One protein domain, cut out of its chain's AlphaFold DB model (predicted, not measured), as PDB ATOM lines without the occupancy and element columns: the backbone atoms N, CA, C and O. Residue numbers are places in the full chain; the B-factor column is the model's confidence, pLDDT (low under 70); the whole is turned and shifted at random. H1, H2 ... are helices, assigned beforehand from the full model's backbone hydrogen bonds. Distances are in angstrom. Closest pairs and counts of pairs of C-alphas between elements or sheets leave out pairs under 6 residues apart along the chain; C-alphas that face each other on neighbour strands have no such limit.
ATOM      1  N   ILE A 208      93.958 223.710 318.363       75.88
ATOM      2  CA  ILE A 208      94.839 223.746 317.179       75.88
ATOM      3  C   ILE A 208      94.654 225.057 316.404       75.88
ATOM      4  O   ILE A 208      95.630 225.684 316.006       75.88
ATOM      5  N   LEU A 209      93.408 225.512 316.237       75.62
ATOM      6  CA  LEU A 209      93.125 226.764 315.534       75.62
ATOM      7  C   LEU A 209      93.552 227.983 316.359       75.62
ATOM      8  O   LEU A 209      93.988 228.974 315.791       75.62
ATOM      9  N   LYS A 210      93.501 227.890 317.694       78.81
ATOM     10  CA  LYS A 210      94.028 228.908 318.609       78.81
ATOM     11  C   LYS A 210      95.557 229.001 318.553       78.81
ATOM     12  O   LYS A 210      96.083 230.106 318.570       78.81
ATOM     13  N   LEU A 211      96.260 227.871 318.454       80.44
ATOM     14  CA  LEU A 211      97.713 227.850 318.252       80.44
ATOM     15  C   LEU A 211      98.092 228.427 316.880       80.44
ATOM     16  O   LEU A 211      98.991 229.253 316.801       80.44
ATOM     17  N   CYS A 212      97.376 228.038 315.819       82.00
ATOM     18  CA  CYS A 212      97.571 228.580 314.471       82.00
ATOM     19  C   CYS A 212      97.327 230.095 314.430       82.00
ATOM     20  O   CYS A 212      98.136 230.836 313.883       82.00
ATOM     21  N   HIS A 213      96.254 230.556 315.077       82.88
ATOM     22  CA  HIS A 213      95.969 231.978 315.255       82.88
ATOM     23  C   HIS A 213      97.130 232.671 315.975       82.88
ATOM     24  O   HIS A 213      97.699 233.609 315.435       82.88
ATOM     25  N   HIS A 214      97.591 232.146 317.111       83.12
ATOM     26  CA  HIS A 214      98.723 232.739 317.823       83.12
ATOM     27  C   HIS A 214      99.986 232.841 316.954       83.12
ATOM     28  O   HIS A 214     100.583 233.905 316.910       83.12
ATOM     29  N   ILE A 215     100.344 231.785 316.214       85.38
ATOM     30  CA  ILE A 215     101.529 231.762 315.341       85.38
ATOM     31  C   ILE A 215     101.418 232.774 314.192       85.38
ATOM     32  O   ILE A 215     102.390 233.457 313.901       85.38
ATOM     33  N   VAL A 216     100.263 232.879 313.527       85.25
ATOM     34  CA  VAL A 216     100.089 233.765 312.359       85.25
ATOM     35  C   VAL A 216     100.076 235.245 312.746       85.25
ATOM     36  O   VAL A 216     100.499 236.077 311.952       85.25
ATOM     37  N   PHE A 217      99.592 235.571 313.947       82.88
ATOM     38  CA  PHE A 217      99.528 236.945 314.454       82.88
ATOM     39  C   PHE A 217     100.806 237.395 315.189       82.88
ATOM     40  O   PHE A 217     100.836 238.507 315.707       82.88
ATOM     41  N   MET A 218     101.845 236.556 315.246       86.69
ATOM     42  CA  MET A 218     103.184 236.954 315.691       86.69
ATOM     43  C   MET A 218     103.916 237.729 314.583       86.69
ATOM     44  O   MET A 218     103.907 237.308 313.422       86.69
ATOM     45  N   ASP A 219     104.627 238.802 314.942       84.75
ATOM     46  CA  ASP A 219     105.423 239.594 313.990       84.75
ATOM     47  C   ASP A 219     106.531 238.746 313.332       84.75
ATOM     48  O   ASP A 219     106.862 238.919 312.154       84.75
ATOM     49  N   GLU A 220     107.073 237.754 314.051       88.75
ATOM     50  CA  GLU A 220     108.108 236.841 313.556       88.75
ATOM     51  C   GLU A 220     107.642 236.003 312.356       88.75
ATOM     52  O   GLU A 220     108.450 235.666 311.480       88.75
ATOM     53  N   PHE A 221     106.348 235.675 312.277       88.94
ATOM     54  CA  PHE A 221     105.786 234.927 311.151       88.94
ATOM     55  C   PHE A 221     105.803 235.765 309.867       88.94
ATOM     56  O   PHE A 221     106.197 235.269 308.805       88.94
ATOM     57  N   GLU A 222     105.467 237.055 309.961       86.00
ATOM     58  CA  GLU A 222     105.576 237.982 308.833       86.00
ATOM     59  C   GLU A 222     107.034 238.183 308.401       86.00
ATOM     60  O   GLU A 222     107.340 238.078 307.208       86.00
ATOM     61  N   TYR A 223     107.959 238.385 309.348       89.69
ATOM     62  CA  TYR A 223     109.387 238.499 309.031       89.69
ATOM     63  C   TYR A 223     109.938 237.241 308.352       89.69
ATOM     64  O   TYR A 223     110.713 237.344 307.396       89.69
ATOM     65  N   THR A 224     109.497 236.055 308.777       91.12
ATOM     66  CA  THR A 224     109.871 234.782 308.143       91.12
ATOM     67  C   THR A 224     109.391 234.724 306.690       91.12
ATOM     68  O   THR A 224     110.164 234.359 305.802       91.12
ATOM     69  N   SER A 225     108.155 235.156 306.412       88.38
ATOM     70  CA  SER A 225     107.628 235.259 305.042       88.38
ATOM     71  C   SER A 225     108.438 236.234 304.172       88.38
ATOM     72  O   SER A 225     108.770 235.924 303.018       88.38
ATOM     73  N   TYR A 226     108.854 237.379 304.728       90.31
ATOM     74  CA  TYR A 226     109.715 238.332 304.019       90.31
ATOM     75  C   TYR A 226     111.086 237.737 303.682       90.31
ATOM     76  O   TYR A 226     111.553 237.896 302.553       90.31
ATOM     77  N   ILE A 227     111.702 236.994 304.608       92.00
ATOM     78  CA  ILE A 227     112.979 236.304 304.369       92.00
ATOM     79  C   ILE A 227     112.824 235.242 303.274       92.00
ATOM     80  O   ILE A 227     113.644 235.190 302.359       92.00
ATOM     81  N   ILE A 228     111.761 234.431 303.310       92.00
ATOM     82  CA  ILE A 228     111.487 233.420 302.273       92.00
ATOM     83  C   ILE A 228     111.326 234.087 300.900       92.00
ATOM     84  O   ILE A 228     111.896 233.618 299.912       92.00
ATOM     85  N   THR A 229     110.594 235.201 300.835       90.25
ATOM     86  CA  THR A 229     110.389 235.960 299.594       90.25
ATOM     87  C   THR A 229     111.704 236.536 299.061       90.25
ATOM     88  O   THR A 229     111.983 236.437 297.865       90.25
ATOM     89  N   LEU A 230     112.546 237.084 299.943       91.25
ATOM     90  CA  LEU A 230     113.869 237.606 299.594       91.25
ATOM     91  C   LEU A 230     114.813 236.498 299.101       91.25
ATOM     92  O   LEU A 230     115.524 236.684 298.117       91.25
ATOM     93  N   LEU A 231     114.797 235.325 299.735       92.19
ATOM     94  CA  LEU A 231     115.601 234.183 299.297       92.19
ATOM     95  C   LEU A 231     115.151 233.668 297.926       92.19
ATOM     96  O   LEU A 231     115.999 233.339 297.100       92.19
ATOM     97  N   ASN A 232     113.844 233.645 297.647       91.00
ATOM     98  CA  ASN A 232     113.311 233.236 296.343       91.00
ATOM     99  C   ASN A 232     113.619 234.244 295.220       91.00
ATOM    100  O   ASN A 232     113.681 233.874 294.047       91.00
ATOM    101  N   PHE A 233     113.854 235.516 295.554       89.31
ATOM    102  CA  PHE A 233     114.263 236.519 294.571       89.31
ATOM    103  C   PHE A 233     115.585 236.144 293.882       89.31
ATOM    104  O   PHE A 233     115.715 236.327 292.673       89.31
ATOM    105  N   MET A 234     116.535 235.546 294.612       88.31
ATOM    106  CA  MET A 234     117.861 235.212 294.077       88.31
ATOM    107  C   MET A 234     117.803 234.155 292.949       88.31
ATOM    108  O   MET A 234     118.312 234.437 291.862       88.31
ATOM    109  N   PRO A 235     117.138 232.988 293.108       88.06
ATOM    110  CA  PRO A 235     116.933 232.045 292.006       88.06
ATOM    111  C   PRO A 235     116.159 232.624 290.818       88.06
ATOM    112  O   PRO A 235     116.477 232.294 289.677       88.06
ATOM    113  N   ILE A 236     115.161 233.484 291.060       86.69
ATOM    114  CA  ILE A 236     114.389 234.139 289.989       86.69
ATOM    115  C   ILE A 236     115.296 235.071 289.171       86.69
ATOM    116  O   ILE A 236     115.255 235.047 287.941       86.69
ATOM    117  N   LEU A 237     116.149 235.852 289.838       85.56
ATOM    118  CA  LEU A 237     117.111 236.735 289.181       85.56
ATOM    119  C   LEU A 237     118.146 235.939 288.371       85.56
ATOM    120  O   LEU A 237     118.460 236.311 287.240       85.56
ATOM    121  N   MET A 238     118.629 234.814 288.911       84.56
ATOM    122  CA  MET A 238     119.543 233.908 288.202       84.56
ATOM    123  C   MET A 238     118.902 233.290 286.947       84.56
ATOM    124  O   MET A 238     119.547 233.251 285.901       84.56
ATOM    125  N   ASP A 239     117.638 232.849 287.024       81.56
ATOM    126  CA  ASP A 239     116.878 232.295 285.883       81.56
ATOM    127  C   ASP A 239     116.654 233.330 284.765       81.56
ATOM    128  O   ASP A 239     116.584 232.984 283.580       81.56
ATOM    129  N   PHE A 240     116.531 234.608 285.139       80.31
ATOM    130  CA  PHE A 240     116.306 235.712 284.211       80.31
ATOM    131  C   PHE A 240     117.594 236.181 283.519       80.31
ATOM    132  O   PHE A 240     117.596 236.365 282.301       80.31
ATOM    133  N   MET A 241     118.685 236.357 284.272       74.94
ATOM    134  CA  MET A 241     119.912 236.999 283.781       74.94
ATOM    135  C   MET A 241     120.849 236.061 283.008       74.94
ATOM    136  O   MET A 241     121.596 236.531 282.151       74.94
ATOM    137  N   ALA A 242     120.847 234.752 283.291       70.75
ATOM    138  CA  ALA A 242     121.871 233.839 282.779       70.75
ATOM    139  C   ALA A 242     121.329 232.796 281.773       70.75
ATOM    140  O   ALA A 242     120.310 232.142 282.023       70.75
ATOM    141  N   PRO A 243     122.025 232.551 280.643       65.38
ATOM    142  CA  PRO A 243     121.825 231.346 279.847       65.38
ATOM    143  C   PRO A 243     122.459 230.157 280.589       65.38
ATOM    144  O   PRO A 243     123.650 229.892 280.475       65.38
ATOM    145  N   LEU A 244     121.666 229.485 281.424       65.31
ATOM    146  CA  LEU A 244     122.147 228.440 282.334       65.31
ATOM    147  C   LEU A 244     122.241 227.054 281.669       65.31
ATOM    148  O   LEU A 244     121.371 226.675 280.882       65.31
ATOM    149  N   ASN A 245     123.261 226.274 282.056       71.25
ATOM    150  CA  ASN A 245     123.421 224.864 281.670       71.25
ATOM    151  C   ASN A 245     122.273 223.990 282.215       71.25
ATOM    152  O   ASN A 245     121.650 224.314 283.232       71.25
ATOM    153  N   GLU A 246     122.035 222.826 281.601       71.31
ATOM    154  CA  GLU A 246     120.924 221.923 281.960       71.31
ATOM    155  C   GLU A 246     120.915 221.480 283.438       71.31
ATOM    156  O   GLU A 246     119.850 221.317 284.041       71.31
ATOM    157  N   THR A 247     122.091 221.336 284.056       74.44
ATOM    158  CA  THR A 247     122.237 220.982 285.477       74.44
ATOM    159  C   THR A 247     121.677 222.056 286.409       74.44
ATOM    160  O   THR A 247     120.939 221.728 287.343       74.44
ATOM    161  N   TYR A 248     121.960 223.328 286.124       78.44
ATOM    162  CA  TYR A 248     121.446 224.469 286.881       78.44
ATOM    163  C   TYR A 248     119.941 224.650 286.666       78.44
ATOM    164  O   TYR A 248     119.216 224.894 287.626       78.44
ATOM    165  N   ILE A 249     119.434 224.422 285.448       77.06
ATOM    166  CA  ILE A 249     117.988 224.468 285.161       77.06
ATOM    167  C   ILE A 249     117.218 223.464 286.036       77.06
ATOM    168  O   ILE A 249     116.149 223.779 286.566       77.06
ATOM    169  N   ARG A 250     117.765 222.257 286.237       80.50
ATOM    170  CA  ARG A 250     117.167 221.246 287.124       80.50
ATOM    171  C   ARG A 250     117.162 221.692 288.590       80.50
ATOM    172  O   ARG A 250     116.148 221.510 289.259       80.50
ATOM    173  N   GLN A 251     118.253 222.282 289.077       85.12
ATOM    174  CA  GLN A 251     118.339 222.801 290.449       85.12
ATOM    175  C   GLN A 251     117.360 223.961 290.677       85.12
ATOM    176  O   GLN A 251     116.601 223.938 291.643       85.12
ATOM    177  N   LEU A 252     117.280 224.911 289.740       83.75
ATOM    178  CA  LEU A 252     116.310 226.009 289.777       83.75
ATOM    179  C   LEU A 252     114.861 225.500 289.797       83.75
ATOM    180  O   LEU A 252     114.027 226.053 290.511       83.75
ATOM    181  N   LYS A 253     114.554 224.418 289.066       83.12
ATOM    182  CA  LYS A 253     113.224 223.788 289.086       83.12
ATOM    183  C   LYS A 253     112.868 223.233 290.472       83.12
ATOM    184  O   LYS A 253     111.734 223.406 290.910       83.12
ATOM    185  N   ILE A 254     113.822 222.605 291.162       87.81
ATOM    186  CA  ILE A 254     113.627 222.098 292.530       87.81
ATOM    187  C   ILE A 254     113.423 223.263 293.504       87.81
ATOM    188  O   ILE A 254     112.452 223.254 294.259       87.81
ATOM    189  N   CYS A 255     114.263 224.303 293.432       88.88
ATOM    190  CA  CYS A 255     114.102 225.513 294.243       88.88
ATOM    191  C   CYS A 255     112.728 226.165 294.022       88.88
ATOM    192  O   CYS A 255     112.053 226.535 294.979       88.88
ATOM    193  N   ASN A 256     112.269 226.242 292.771       88.06
ATOM    194  CA  ASN A 256     110.964 226.797 292.418       88.06
ATOM    195  C   ASN A 256     109.795 226.030 293.064       88.06
ATOM    196  O   ASN A 256     108.846 226.651 293.543       88.06
ATOM    197  N   TYR A 257     109.862 224.694 293.096       90.44
ATOM    198  CA  TYR A 257     108.870 223.864 293.786       90.44
ATOM    199  C   TYR A 257     108.913 224.047 295.298       90.44
ATOM    200  O   TYR A 257     107.863 224.172 295.922       90.44
ATOM    201  N   TYR A 258     110.115 224.121 295.866       93.19
ATOM    202  CA  TYR A 258     110.303 224.344 297.293       93.19
ATOM    203  C   TYR A 258     109.693 225.679 297.746       93.19
ATOM    204  O   TYR A 258     108.835 225.694 298.628       93.19
ATOM    205  N   PHE A 259     110.047 226.791 297.092       93.06
ATOM    206  CA  PHE A 259     109.520 228.109 297.455       93.06
ATOM    207  C   PHE A 259     108.013 228.234 297.216       93.06
ATOM    208  O   PHE A 259     107.319 228.826 298.040       93.06
ATOM    209  N   LEU A 260     107.475 227.657 296.134       91.56
ATOM    210  CA  LEU A 260     106.024 227.647 295.935       91.56
ATOM    211  C   LEU A 260     105.310 226.811 297.008       91.56
ATOM    212  O   LEU A 260     104.250 227.214 297.478       91.56
ATOM    213  N   GLY A 261     105.898 225.688 297.428       94.00
ATOM    214  CA  GLY A 261     105.392 224.883 298.540       94.00
ATOM    215  C   GLY A 261     105.326 225.675 299.846       94.00
ATOM    216  O   GLY A 261     104.296 225.651 300.518       94.00
ATOM    217  N   LEU A 262     106.371 226.447 300.162       94.31
ATOM    218  CA  LEU A 262     106.378 227.346 301.322       94.31
ATOM    219  C   LEU A 262     105.289 228.423 301.230       94.31
ATOM    220  O   LEU A 262     104.616 228.682 302.222       94.31
ATOM    221  N   TYR A 263     105.055 228.999 300.048       93.06
ATOM    222  CA  TYR A 263     103.985 229.987 299.852       93.06
ATOM    223  C   TYR A 263     102.584 229.398 300.028       93.06
ATOM    224  O   TYR A 263     101.706 230.056 300.581       93.06
ATOM    225  N   ILE A 264     102.364 228.163 299.573       94.31
ATOM    226  CA  ILE A 264     101.096 227.454 299.783       94.31
ATOM    227  C   ILE A 264     100.903 227.161 301.273       94.31
ATOM    228  O   ILE A 264      99.813 227.384 301.799       94.31
ATOM    229  N   LEU A 265     101.957 226.707 301.960       94.38
ATOM    230  CA  LEU A 265     101.921 226.456 303.399       94.38
ATOM    231  C   LEU A 265     101.578 227.735 304.172       94.38
ATOM    232  O   LEU A 265     100.638 227.737 304.962       94.38
ATOM    233  N   GLU A 266     102.271 228.835 303.891       93.25
ATOM    234  CA  GLU A 266     102.009 230.148 304.485       93.25
ATOM    235  C   GLU A 266     100.553 230.598 304.274       93.25
ATOM    236  O   GLU A 266      99.864 230.941 305.237       93.25
ATOM    237  N   ALA A 267     100.060 230.549 303.030       92.12
ATOM    238  CA  ALA A 267      98.687 230.928 302.698       92.12
ATOM    239  C   ALA A 267      97.653 230.029 303.392       92.12
ATOM    240  O   ALA A 267      96.624 230.517 303.856       92.12
ATOM    241  N   SER A 268      97.933 228.728 303.517       91.62
ATOM    242  CA  SER A 268      97.054 227.788 304.221       91.62
ATOM    243  C   SER A 268      96.968 228.086 305.720       91.62
ATOM    244  O   SER A 268      95.870 228.096 306.275       91.62
ATOM    245  N   LEU A 269      98.095 228.412 306.366       90.12
ATOM    246  CA  LEU A 269      98.130 228.812 307.773       90.12
ATOM    247  C   LEU A 269      97.364 230.126 307.987       90.12
ATOM    248  O   LEU A 269      96.500 230.190 308.862       90.12
ATOM    249  N   LYS A 270      97.591 231.137 307.134       88.38
ATOM    250  CA  LYS A 270      96.849 232.413 307.161       88.38
ATOM    251  C   LYS A 270      95.342 232.211 306.964       88.38
ATOM    252  O   LYS A 270      94.547 232.780 307.712       88.38
ATOM    253  N   ALA A 271      94.936 231.372 306.010       89.06
ATOM    254  CA  ALA A 271      93.528 231.074 305.750       89.06
ATOM    255  C   ALA A 271      92.852 230.360 306.934       89.06
ATOM    256  O   ALA A 271      91.721 230.694 307.290       89.06
ATOM    257  N   LEU A 272      93.550 229.423 307.588       88.50
ATOM    258  CA  LEU A 272      93.056 228.735 308.786       88.50
ATOM    259  C   LEU A 272      92.933 229.670 309.997       88.50
ATOM    260  O   LEU A 272      91.994 229.524 310.780       88.50
ATOM    261  N   ALA A 273      93.859 230.619 310.154       84.19
ATOM    262  CA  ALA A 273      93.855 231.578 311.256       84.19
ATOM    263  C   ALA A 273      92.792 232.679 311.090       84.19
ATOM    264  O   ALA A 273      92.083 232.993 312.044       84.19
ATOM    265  N   MET A 274      92.662 233.257 309.890       81.75
ATOM    266  CA  MET A 274      91.790 234.416 309.627       81.75
ATOM    267  C   MET A 274      90.368 234.029 309.183       81.75
ATOM    268  O   MET A 274      89.441 234.837 309.281       81.75
ATOM    269  N   GLY A 275      90.157 232.805 308.688       83.19
ATOM    270  CA  GLY A 275      88.856 232.348 308.204       83.19
ATOM    271  C   GLY A 275      88.343 233.194 307.034       83.19
ATOM    272  O   GLY A 275      89.044 233.390 306.044       83.19
ATOM    273  N   ARG A 276      87.114 233.722 307.136       78.94
ATOM    274  CA  ARG A 276      86.499 234.542 306.069       78.94
ATOM    275  C   ARG A 276      87.222 235.873 305.838       78.94
ATOM    276  O   ARG A 276      87.277 236.326 304.699       78.94
ATOM    277  N   ALA A 277      87.833 236.446 306.878       80.00
ATOM    278  CA  ALA A 277      88.590 237.695 306.777       80.00
ATOM    279  C   ALA A 277      89.819 237.569 305.857       80.00
ATOM    280  O   ALA A 277      90.258 238.560 305.280       80.00
ATOM    281  N   TYR A 278      90.326 236.344 305.635       84.50
ATOM    282  CA  TYR A 278      91.434 236.094 304.708       84.50
ATOM    283  C   TYR A 278      91.139 236.614 303.294       84.50
ATOM    284  O   TYR A 278      92.016 237.201 302.667       84.50
ATOM    285  N   ILE A 279      89.906 236.424 302.805       82.56
ATOM    286  CA  ILE A 279      89.512 236.803 301.442       82.56
ATOM    287  C   ILE A 279      89.270 238.307 301.333       82.56
ATOM    288  O   ILE A 279      89.435 238.844 300.252       82.56
ATOM    289  N   PHE A 280      88.921 239.012 302.411       80.31
ATOM    290  CA  PHE A 280      88.661 240.458 302.353       80.31
ATOM    291  C   PHE A 280      89.934 241.314 302.389       80.31
ATOM    292  O   PHE A 280      89.897 242.481 302.012       80.31
ATOM    293  N   HIS A 281      91.070 240.744 302.790       82.50
ATOM    294  CA  HIS A 281      92.330 241.472 302.889       82.50
ATOM    295  C   HIS A 281      93.073 241.526 301.538       82.50
ATOM    296  O   HIS A 281      93.491 240.489 301.014       82.50
ATOM    297  N   HIS A 282      93.294 242.730 300.986       85.31
ATOM    298  CA  HIS A 282      93.883 242.930 299.647       85.31
ATOM    299  C   HIS A 282      95.249 242.249 299.462       85.31
ATOM    300  O   HIS A 282      95.498 241.632 298.426       85.31
ATOM    301  N   TRP A 283      96.118 242.280 300.478       85.38
ATOM    302  CA  TRP A 283      97.422 241.610 300.406       85.38
ATOM    303  C   TRP A 283      97.313 240.090 300.319       85.38
ATOM    304  O   TRP A 283      98.078 239.458 299.593       85.38
ATOM    305  N   ASN A 284      96.337 239.502 301.013       88.00
ATOM    306  CA  ASN A 284      96.135 238.057 300.997       88.00
ATOM    307  C   ASN A 284      95.531 237.614 299.658       88.00
ATOM    308  O   ASN A 284      95.950 236.596 299.105       88.00
ATOM    309  N   GLN A 285      94.602 238.401 299.095       88.62
ATOM    310  CA  GLN A 285      94.094 238.194 297.733       88.62
ATOM    311  C   GLN A 285      95.237 238.244 296.709       88.62
ATOM    312  O   GLN A 285      95.365 237.348 295.875       88.62
ATOM    313  N   PHE A 286      96.098 239.260 296.801       89.62
ATOM    314  CA  PHE A 286      97.245 239.431 295.916       89.62
ATOM    315  C   PHE A 286      98.235 238.259 296.006       89.62
ATOM    316  O   PHE A 286      98.616 237.675 294.988       89.62
ATOM    317  N   GLU A 287      98.608 237.847 297.221       89.88
ATOM    318  CA  GLU A 287      99.480 236.691 297.452       89.88
ATOM    319  C   GLU A 287      98.874 235.386 296.911       89.88
ATOM    320  O   GLU A 287      99.607 234.565 296.346       89.88
ATOM    321  N   LEU A 288      97.554 235.213 297.040       92.06
ATOM    322  CA  LEU A 288      96.810 234.063 296.527       92.06
ATOM    323  C   LEU A 288      96.780 234.033 294.993       92.06
ATOM    324  O   LEU A 288      97.043 232.981 294.410       92.06
ATOM    325  N   VAL A 289      96.561 235.173 294.327       92.38
ATOM    326  CA  VAL A 289      96.663 235.280 292.859       92.38
ATOM    327  C   VAL A 289      98.060 234.869 292.387       92.38
ATOM    328  O   VAL A 289      98.186 234.082 291.448       92.38
ATOM    329  N   ILE A 290      99.117 235.312 293.075       91.31
ATOM    330  CA  ILE A 290     100.501 234.928 292.748       91.31
ATOM    331  C   ILE A 290     100.725 233.415 292.899       91.31
ATOM    332  O   ILE A 290     101.414 232.816 292.069       91.31
ATOM    333  N   ILE A 291     100.143 232.777 293.923       93.00
ATOM    334  CA  ILE A 291     100.222 231.316 294.103       93.00
ATOM    335  C   ILE A 291      99.511 230.596 292.960       93.00
ATOM    336  O   ILE A 291     100.079 229.665 292.393       93.00
ATOM    337  N   ILE A 292      98.309 231.043 292.585       92.44
ATOM    338  CA  ILE A 292      97.534 230.457 291.482       92.44
ATOM    339  C   ILE A 292      98.309 230.560 290.168       92.44
ATOM    340  O   ILE A 292      98.482 229.556 289.478       92.44
ATOM    341  N   VAL A 293      98.850 231.740 289.850       90.19
ATOM    342  CA  VAL A 293      99.711 231.938 288.672       90.19
ATOM    343  C   VAL A 293     100.929 231.009 288.727       90.19
ATOM    344  O   VAL A 293     101.299 230.411 287.718       90.19
ATOM    345  N   GLY A 294     101.525 230.823 289.909       89.06
ATOM    346  CA  GLY A 294     102.638 229.898 290.119       89.06
ATOM    347  C   GLY A 294     102.285 228.422 289.904       89.06
ATOM    348  O   GLY A 294     103.097 227.683 289.349       89.06
ATOM    349  N   LEU A 295     101.086 227.992 290.300       90.38
ATOM    350  CA  LEU A 295     100.581 226.634 290.063       90.38
ATOM    351  C   LEU A 295     100.284 226.395 288.579       90.38
ATOM    352  O   LEU A 295     100.666 225.357 288.035       90.38
ATOM    353  N   ILE A 296      99.663 227.374 287.915       87.56
ATOM    354  CA  ILE A 296      99.382 227.338 286.475       87.56
ATOM    355  C   ILE A 296     100.692 227.252 285.678       87.56
ATOM    356  O   ILE A 296     100.796 226.407 284.791       87.56
ATOM    357  N   ASP A 297     101.713 228.045 286.031       84.25
ATOM    358  CA  ASP A 297     103.058 227.981 285.425       84.25
ATOM    359  C   ASP A 297     103.625 226.549 285.460       84.25
ATOM    360  O   ASP A 297     104.032 225.997 284.437       84.25
ATOM    361  N   ILE A 298     103.568 225.887 286.621       84.62
ATOM    362  CA  ILE A 298     104.061 224.510 286.779       84.62
ATOM    363  C   ILE A 298     103.246 223.512 285.957       84.62
ATOM    364  O   ILE A 298     103.825 222.633 285.308       84.62
ATOM    365  N   MET A 299     101.917 223.628 286.001       84.06
ATOM    366  CA  MET A 299     101.008 222.737 285.284       84.06
ATOM    367  C   MET A 299     101.262 222.814 283.777       84.06
ATOM    368  O   MET A 299     101.438 221.785 283.122       84.06
ATOM    369  N   ILE A 300     101.371 224.031 283.242       78.94
ATOM    370  CA  ILE A 300     101.617 224.266 281.823       78.94
ATOM    371  C   ILE A 300     102.982 223.707 281.406       78.94
ATOM    372  O   ILE A 300     103.057 222.979 280.417       78.94
ATOM    373  N   ILE A 301     104.050 223.953 282.175       76.75
ATOM    374  CA  ILE A 301     105.392 223.428 281.863       76.75
ATOM    375  C   ILE A 301     105.397 221.893 281.796       76.75
ATOM    376  O   ILE A 301     106.029 221.318 280.908       76.75
ATOM    377  N   ASN A 302     104.707 221.217 282.717       78.25
ATOM    378  CA  ASN A 302     104.686 219.755 282.761       78.25
ATOM    379  C   ASN A 302     103.829 219.144 281.629       78.25
ATOM    380  O   ASN A 302     104.228 218.138 281.039       78.25
ATOM    381  N   ILE A 303     102.703 219.770 281.268       76.62
ATOM    382  CA  ILE A 303     101.828 219.307 280.176       76.62
ATOM    383  C   ILE A 303     102.474 219.565 278.805       76.62
ATOM    384  O   ILE A 303     102.576 218.651 277.986       76.62
ATOM    385  N   PHE A 304     102.984 220.776 278.558       69.38
ATOM    386  CA  PHE A 304     103.596 221.128 277.270       69.38
ATOM    387  C   PHE A 304     104.873 220.336 276.983       69.38
ATOM    388  O   PHE A 304     105.111 219.972 275.831       69.38
ATOM    389  N   LYS A 305     105.665 220.012 278.018       68.19
ATOM    390  CA  LYS A 305     106.841 219.140 277.874       68.19
ATOM    391  C   LYS A 305     106.463 217.738 277.380       68.19
ATOM    392  O   LYS A 305     107.249 217.124 276.667       68.19
ATOM    393  N   THR A 306     105.278 217.254 277.743       69.81
ATOM    394  CA  THR A 306     104.787 215.919 277.369       69.81
ATOM    395  C   THR A 306     104.246 215.889 275.933       69.81
ATOM    396  O   THR A 306     104.402 214.886 275.247       69.81
ATOM    397  N   LEU A 307     103.649 216.988 275.455       65.25
ATOM    398  CA  LEU A 307     102.928 217.023 274.173       65.25
ATOM    399  C   LEU A 307     103.770 217.460 272.957       65.25
ATOM    400  O   LEU A 307     103.477 217.033 271.841       65.25
ATOM    401  N   HIS A 308     104.806 218.297 273.118       63.66
ATOM    402  CA  HIS A 308     105.558 218.848 271.973       63.66
ATOM    403  C   HIS A 308     107.083 218.917 272.210       63.66
ATOM    404  O   HIS A 308     107.579 219.937 272.694       63.66
ATOM    405  N   PRO A 309     107.857 217.887 271.804       63.44
ATOM    406  CA  PRO A 309     109.292 217.790 272.097       63.44
ATOM    407  C   PRO A 309     110.209 218.757 271.323       63.44
ATOM    408  O   PRO A 309     111.307 219.034 271.794       63.44
ATOM    409  N   ALA A 310     109.813 219.276 270.152       58.16
ATOM    410  CA  ALA A 310     110.743 219.977 269.257       58.16
ATOM    411  C   ALA A 310     110.246 221.362 268.781       58.16
ATOM    412  O   ALA A 310     109.104 221.551 268.361       58.16
ATOM    413  N   TYR A 311     111.156 222.338 268.846       49.12
ATOM    414  CA  TYR A 311     111.119 223.705 268.297       49.12
ATOM    415  C   TYR A 311     110.167 224.748 268.926       49.12
ATOM    416  O   TYR A 311     110.626 225.839 269.272       49.12
ATOM    417  N   ARG A 312     108.883 224.455 269.203       53.72
ATOM    418  CA  ARG A 312     107.979 225.431 269.880       53.72
ATOM    419  C   ARG A 312     108.302 225.673 271.365       53.72
ATOM    420  O   ARG A 312     107.771 226.609 271.966       53.72
ATOM    421  N   MET A 313     109.206 224.884 271.949       55.28
ATOM    422  CA  MET A 313     109.618 225.003 273.351       55.28
ATOM    423  C   MET A 313     110.427 226.275 273.654       55.28
ATOM    424  O   MET A 313     110.191 226.898 274.683       55.28
ATOM    425  N   ILE A 314     111.340 226.716 272.779       56.88
ATOM    426  CA  ILE A 314     112.307 227.784 273.121       56.88
ATOM    427  C   ILE A 314     111.615 229.142 273.326       56.88
ATOM    428  O   ILE A 314     111.923 229.858 274.279       56.88
ATOM    429  N   LYS A 315     110.641 229.491 272.473       59.50
ATOM    430  CA  LYS A 315     109.874 230.746 272.592       59.50
ATOM    431  C   LYS A 315     108.916 230.717 273.789       59.50
ATOM    432  O   LYS A 315     108.777 231.710 274.493       59.50
ATOM    433  N   THR A 316     108.325 229.555 274.053       61.06
ATOM    434  CA  THR A 316     107.373 229.313 275.143       61.06
ATOM    435  C   THR A 316     108.058 229.356 276.517       61.06
ATOM    436  O   THR A 316     107.580 230.032 277.423       61.06
ATOM    437  N   ILE A 317     109.246 228.754 276.657       63.81
ATOM    438  CA  ILE A 317     110.060 228.796 277.887       63.81
ATOM    439  C   ILE A 317     110.449 230.234 278.260       63.81
ATOM    440  O   ILE A 317     110.468 230.569 279.443       63.81
ATOM    441  N   ARG A 318     110.713 231.109 277.277       66.69
ATOM    442  CA  ARG A 318     111.028 232.525 277.540       66.69
ATOM    443  C   ARG A 318     109.857 233.285 278.169       66.69
ATOM    444  O   ARG A 318     110.089 234.074 279.075       66.69
ATOM    445  N   VAL A 319     108.618 233.025 277.745       70.12
ATOM    446  CA  VAL A 319     107.420 233.679 278.310       70.12
ATOM    447  C   VAL A 319     107.189 233.251 279.766       70.12
ATOM    448  O   VAL A 319     106.915 234.094 280.618       70.12
ATOM    449  N   PHE A 320     107.396 231.972 280.091       72.06
ATOM    450  CA  PHE A 320     107.247 231.470 281.465       72.06
ATOM    451  C   PHE A 320     108.292 232.028 282.442       72.06
ATOM    452  O   PHE A 320     107.979 232.249 283.610       72.06
ATOM    453  N   ARG A 321     109.504 232.360 281.972       74.44
ATOM    454  CA  ARG A 321     110.494 233.082 282.796       74.44
ATOM    455  C   ARG A 321     109.986 234.458 283.234       74.44
ATOM    456  O   ARG A 321     110.193 234.842 284.380       74.44
ATOM    457  N   VAL A 322     109.268 235.168 282.362       78.19
ATOM    458  CA  VAL A 322     108.679 236.480 282.687       78.19
ATOM    459  C   VAL A 322     107.546 236.340 283.706       78.19
ATOM    460  O   VAL A 322     107.463 237.134 284.637       78.19
ATOM    461  N   ILE A 323     106.724 235.289 283.611       80.38
ATOM    462  CA  ILE A 323     105.653 235.014 284.588       80.38
ATOM    463  C   ILE A 323     106.224 234.805 286.001       80.38
ATOM    464  O   ILE A 323     105.622 235.234 286.984       80.38
ATOM    465  N   ARG A 324     107.420 234.215 286.134       81.31
ATOM    466  CA  ARG A 324     108.084 234.051 287.441       81.31
ATOM    467  C   ARG A 324     108.485 235.381 288.081       81.31
ATOM    468  O   ARG A 324     108.472 235.457 289.310       81.31
ATOM    469  N   LEU A 325     108.752 236.431 287.295       84.25
ATOM    470  CA  LEU A 325     109.042 237.774 287.817       84.25
ATOM    471  C   LEU A 325     107.845 238.392 288.550       84.25
ATOM    472  O   LEU A 325     108.046 239.174 289.473       84.25
ATOM    473  N   ILE A 326     106.608 237.989 288.233       85.50
ATOM    474  CA  ILE A 326     105.402 238.440 288.954       85.50
ATOM    475  C   ILE A 326     105.508 238.112 290.452       85.50
ATOM    476  O   ILE A 326     105.023 238.860 291.295       85.50
ATOM    477  N   ARG A 327     106.211 237.032 290.821       85.25
ATOM    478  CA  ARG A 327     106.409 236.648 292.228       85.25
ATOM    479  C   ARG A 327     107.275 237.641 293.002       85.25
ATOM    480  O   ARG A 327     107.124 237.735 294.215       85.25
ATOM    481  N   VAL A 328     108.131 238.399 292.312       86.25
ATOM    482  CA  VAL A 328     108.938 239.480 292.903       86.25
ATOM    483  C   VAL A 328     108.041 240.595 293.437       86.25
ATOM    484  O   VAL A 328     108.399 241.238 294.418       86.25
ATOM    485  N   LEU A 329     106.831 240.767 292.889       87.81
ATOM    486  CA  LEU A 329     105.871 241.751 293.389       87.81
ATOM    487  C   LEU A 329     105.439 241.488 294.843       87.81
ATOM    488  O   LEU A 329     104.953 242.404 295.496       87.81
ATOM    489  N   ARG A 330     105.666 240.289 295.406       87.75
ATOM    490  CA  ARG A 330     105.491 240.047 296.853       87.75
ATOM    491  C   ARG A 330     106.392 240.934 297.719       87.75
ATOM    492  O   ARG A 330     106.003 241.286 298.827       87.75
ATOM    493  N   LEU A 331     107.550 241.364 297.204       88.12
ATOM    494  CA  LEU A 331     108.426 242.327 297.886       88.12
ATOM    495  C   LEU A 331     107.787 243.717 298.022       88.12
ATOM    496  O   LEU A 331     108.258 244.516 298.825       88.12
ATOM    497  N   LEU A 332     106.701 244.010 297.295       87.44
ATOM    498  CA  LEU A 332     105.961 245.257 297.473       87.44
ATOM    499  C   LEU A 332     105.319 245.349 298.862       87.44
ATOM    500  O   LEU A 332     105.191 246.458 299.367       87.44
ATOM    501  N   LYS A 333     104.977 244.224 299.511       85.44
ATOM    502  CA  LYS A 333     104.356 244.210 300.850       85.44
ATOM    503  C   LYS A 333     105.158 244.979 301.905       85.44
ATOM    504  O   LYS A 333     104.617 245.927 302.469       85.44
ATOM    505  N   PRO A 334     106.450 244.683 302.125       85.69
ATOM    506  CA  PRO A 334     107.272 245.471 303.044       85.69
ATOM    507  C   PRO A 334     107.727 246.832 302.477       85.69
ATOM    508  O   PRO A 334     108.131 247.710 303.243       85.69
ATOM    509  N   VAL A 335     107.707 247.029 301.152       88.06
ATOM    510  CA  VAL A 335     108.228 248.249 300.504       88.06
ATOM    511  C   VAL A 335     107.185 249.364 300.429       88.06
ATOM    512  O   VAL A 335     107.536 250.520 300.656       88.06
ATOM    513  N   ILE A 336     105.918 249.052 300.146       88.62
ATOM    514  CA  ILE A 336     104.864 250.055 299.945       88.62
ATOM    515  C   ILE A 336     104.659 250.948 301.180       88.62
ATOM    516  O   ILE A 336     104.659 252.161 300.995       88.62
ATOM    517  N   PRO A 337     104.584 250.442 302.429       86.50
ATOM    518  CA  PRO A 337     104.474 251.310 303.606       86.50
ATOM    519  C   PRO A 337     105.662 252.273 303.749       86.50
ATOM    520  O   PRO A 337     105.490 253.453 304.045       86.50
ATOM    521  N   ARG A 338     106.885 251.803 303.457       87.19
ATOM    522  CA  ARG A 338     108.079 252.663 303.449       87.19
ATOM    523  C   ARG A 338     108.008 253.711 302.344       87.19
ATOM    524  O   ARG A 338     108.378 254.858 302.575       87.19
TER     525      ARG A 338
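Overview. This is residues 208 to 338 of the 587 residues of the protein "Ras-related and estrogen-regulated growth inhibitor-like" of Platysternon megacephalum (big-headed turtle) (UniProt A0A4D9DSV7). What shape do these coordinates make? Four long helices, H2, H3, H5 and H6, pack side by side in an elongated up-and-down bundle, made of the hairpin H2 and H3 beside the hairpin H5 and H6. The short helices H1 and H4 lie at one end of it, and residues 306 to 311, round the turn from H5 to H6, stick out at the other. What is it made of, and how large is it? The printed part has 131 residues with six named helices, H1 to H6 in that order, and no named strand; the class is all helix. It is only just compact, close to loose, with a radius of gyration of the C-alphas of 16.6 A and spans of 52 by 30 by 23 A.

Along the chain. Where does the first helix begin, and what follows it? H1, residues 208 to 216, begins with C-alpha 208 at (94.839, 223.746, 317.179). H2, residues 219 to 241, is 33.6 A long, and H3, residues 246 to 274, is the longest at 42.1 A. What completes the printed part? H4 is residues 277 to 280, H5, residues 282 to 307, is 37.4 A long, and H6, residues 313 to 338, is 40.9 A long and ends with C-alpha 338 at (108.079, 252.663, 303.449). H6 has a kink of 45 degrees near residue 332.

Arrangement. How do the bundle's helices, each running against the one before it, meet? H2 and H3 touch at a shallow tilt of 26 degrees, closest at the C-alphas of Pro 235 and Leu 252, 6.5 A apart. Residues 260 to 267 of H3 touch residues 284 to 294 of H5, closest at the C-alphas of Ile 264 and Ile 291, 6.9 A apart. H5 and H6 touch at a shallow tilt of 13 degrees, closest at the C-alphas of Ile 290 and Arg 327, 6.2 A apart. Which pair remains, and which pairs stay apart? H2 and H6 touch, closest at the C-alphas of Phe 233 and Val 328, 6.3 A apart, at a shallow tilt of 34 degrees, only just short of steep. H2 and H5 are apart, and so are H3 and H6. Where are H1 and H4? H1 touches residues 269 to 274 of H3, with the C-alphas of His 213 and Ala 273 closest at 4.5 A. H4 and H5 only just touch, and only at the corner, with 3 pairs of C-alphas within 8 A, the closest being those of Ile 279 and Gln 285, 6.1 A apart. What do the backbones show? In H1 and H3 every O i to N i+4 pair is within hydrogen-bond range, against 17 of 19 in H2, 21 of 22 in H5 and 8 of 22 in H6, where 19 of 23 O i to N i+3 pairs are; H4 is too short for an i+4 pair.

Size, cuts and confidence. How far does it reach? The two C-alphas farthest apart, those of Lys 210 and Tyr 311, are 53.4 A apart. Are there cuts or long links? The printed part has no cut, and each of its five links is tight. Where is confidence low? The mean pLDDT of the printed part is 82.4, and residues 243 to 244 and 304 to 318 are under 70.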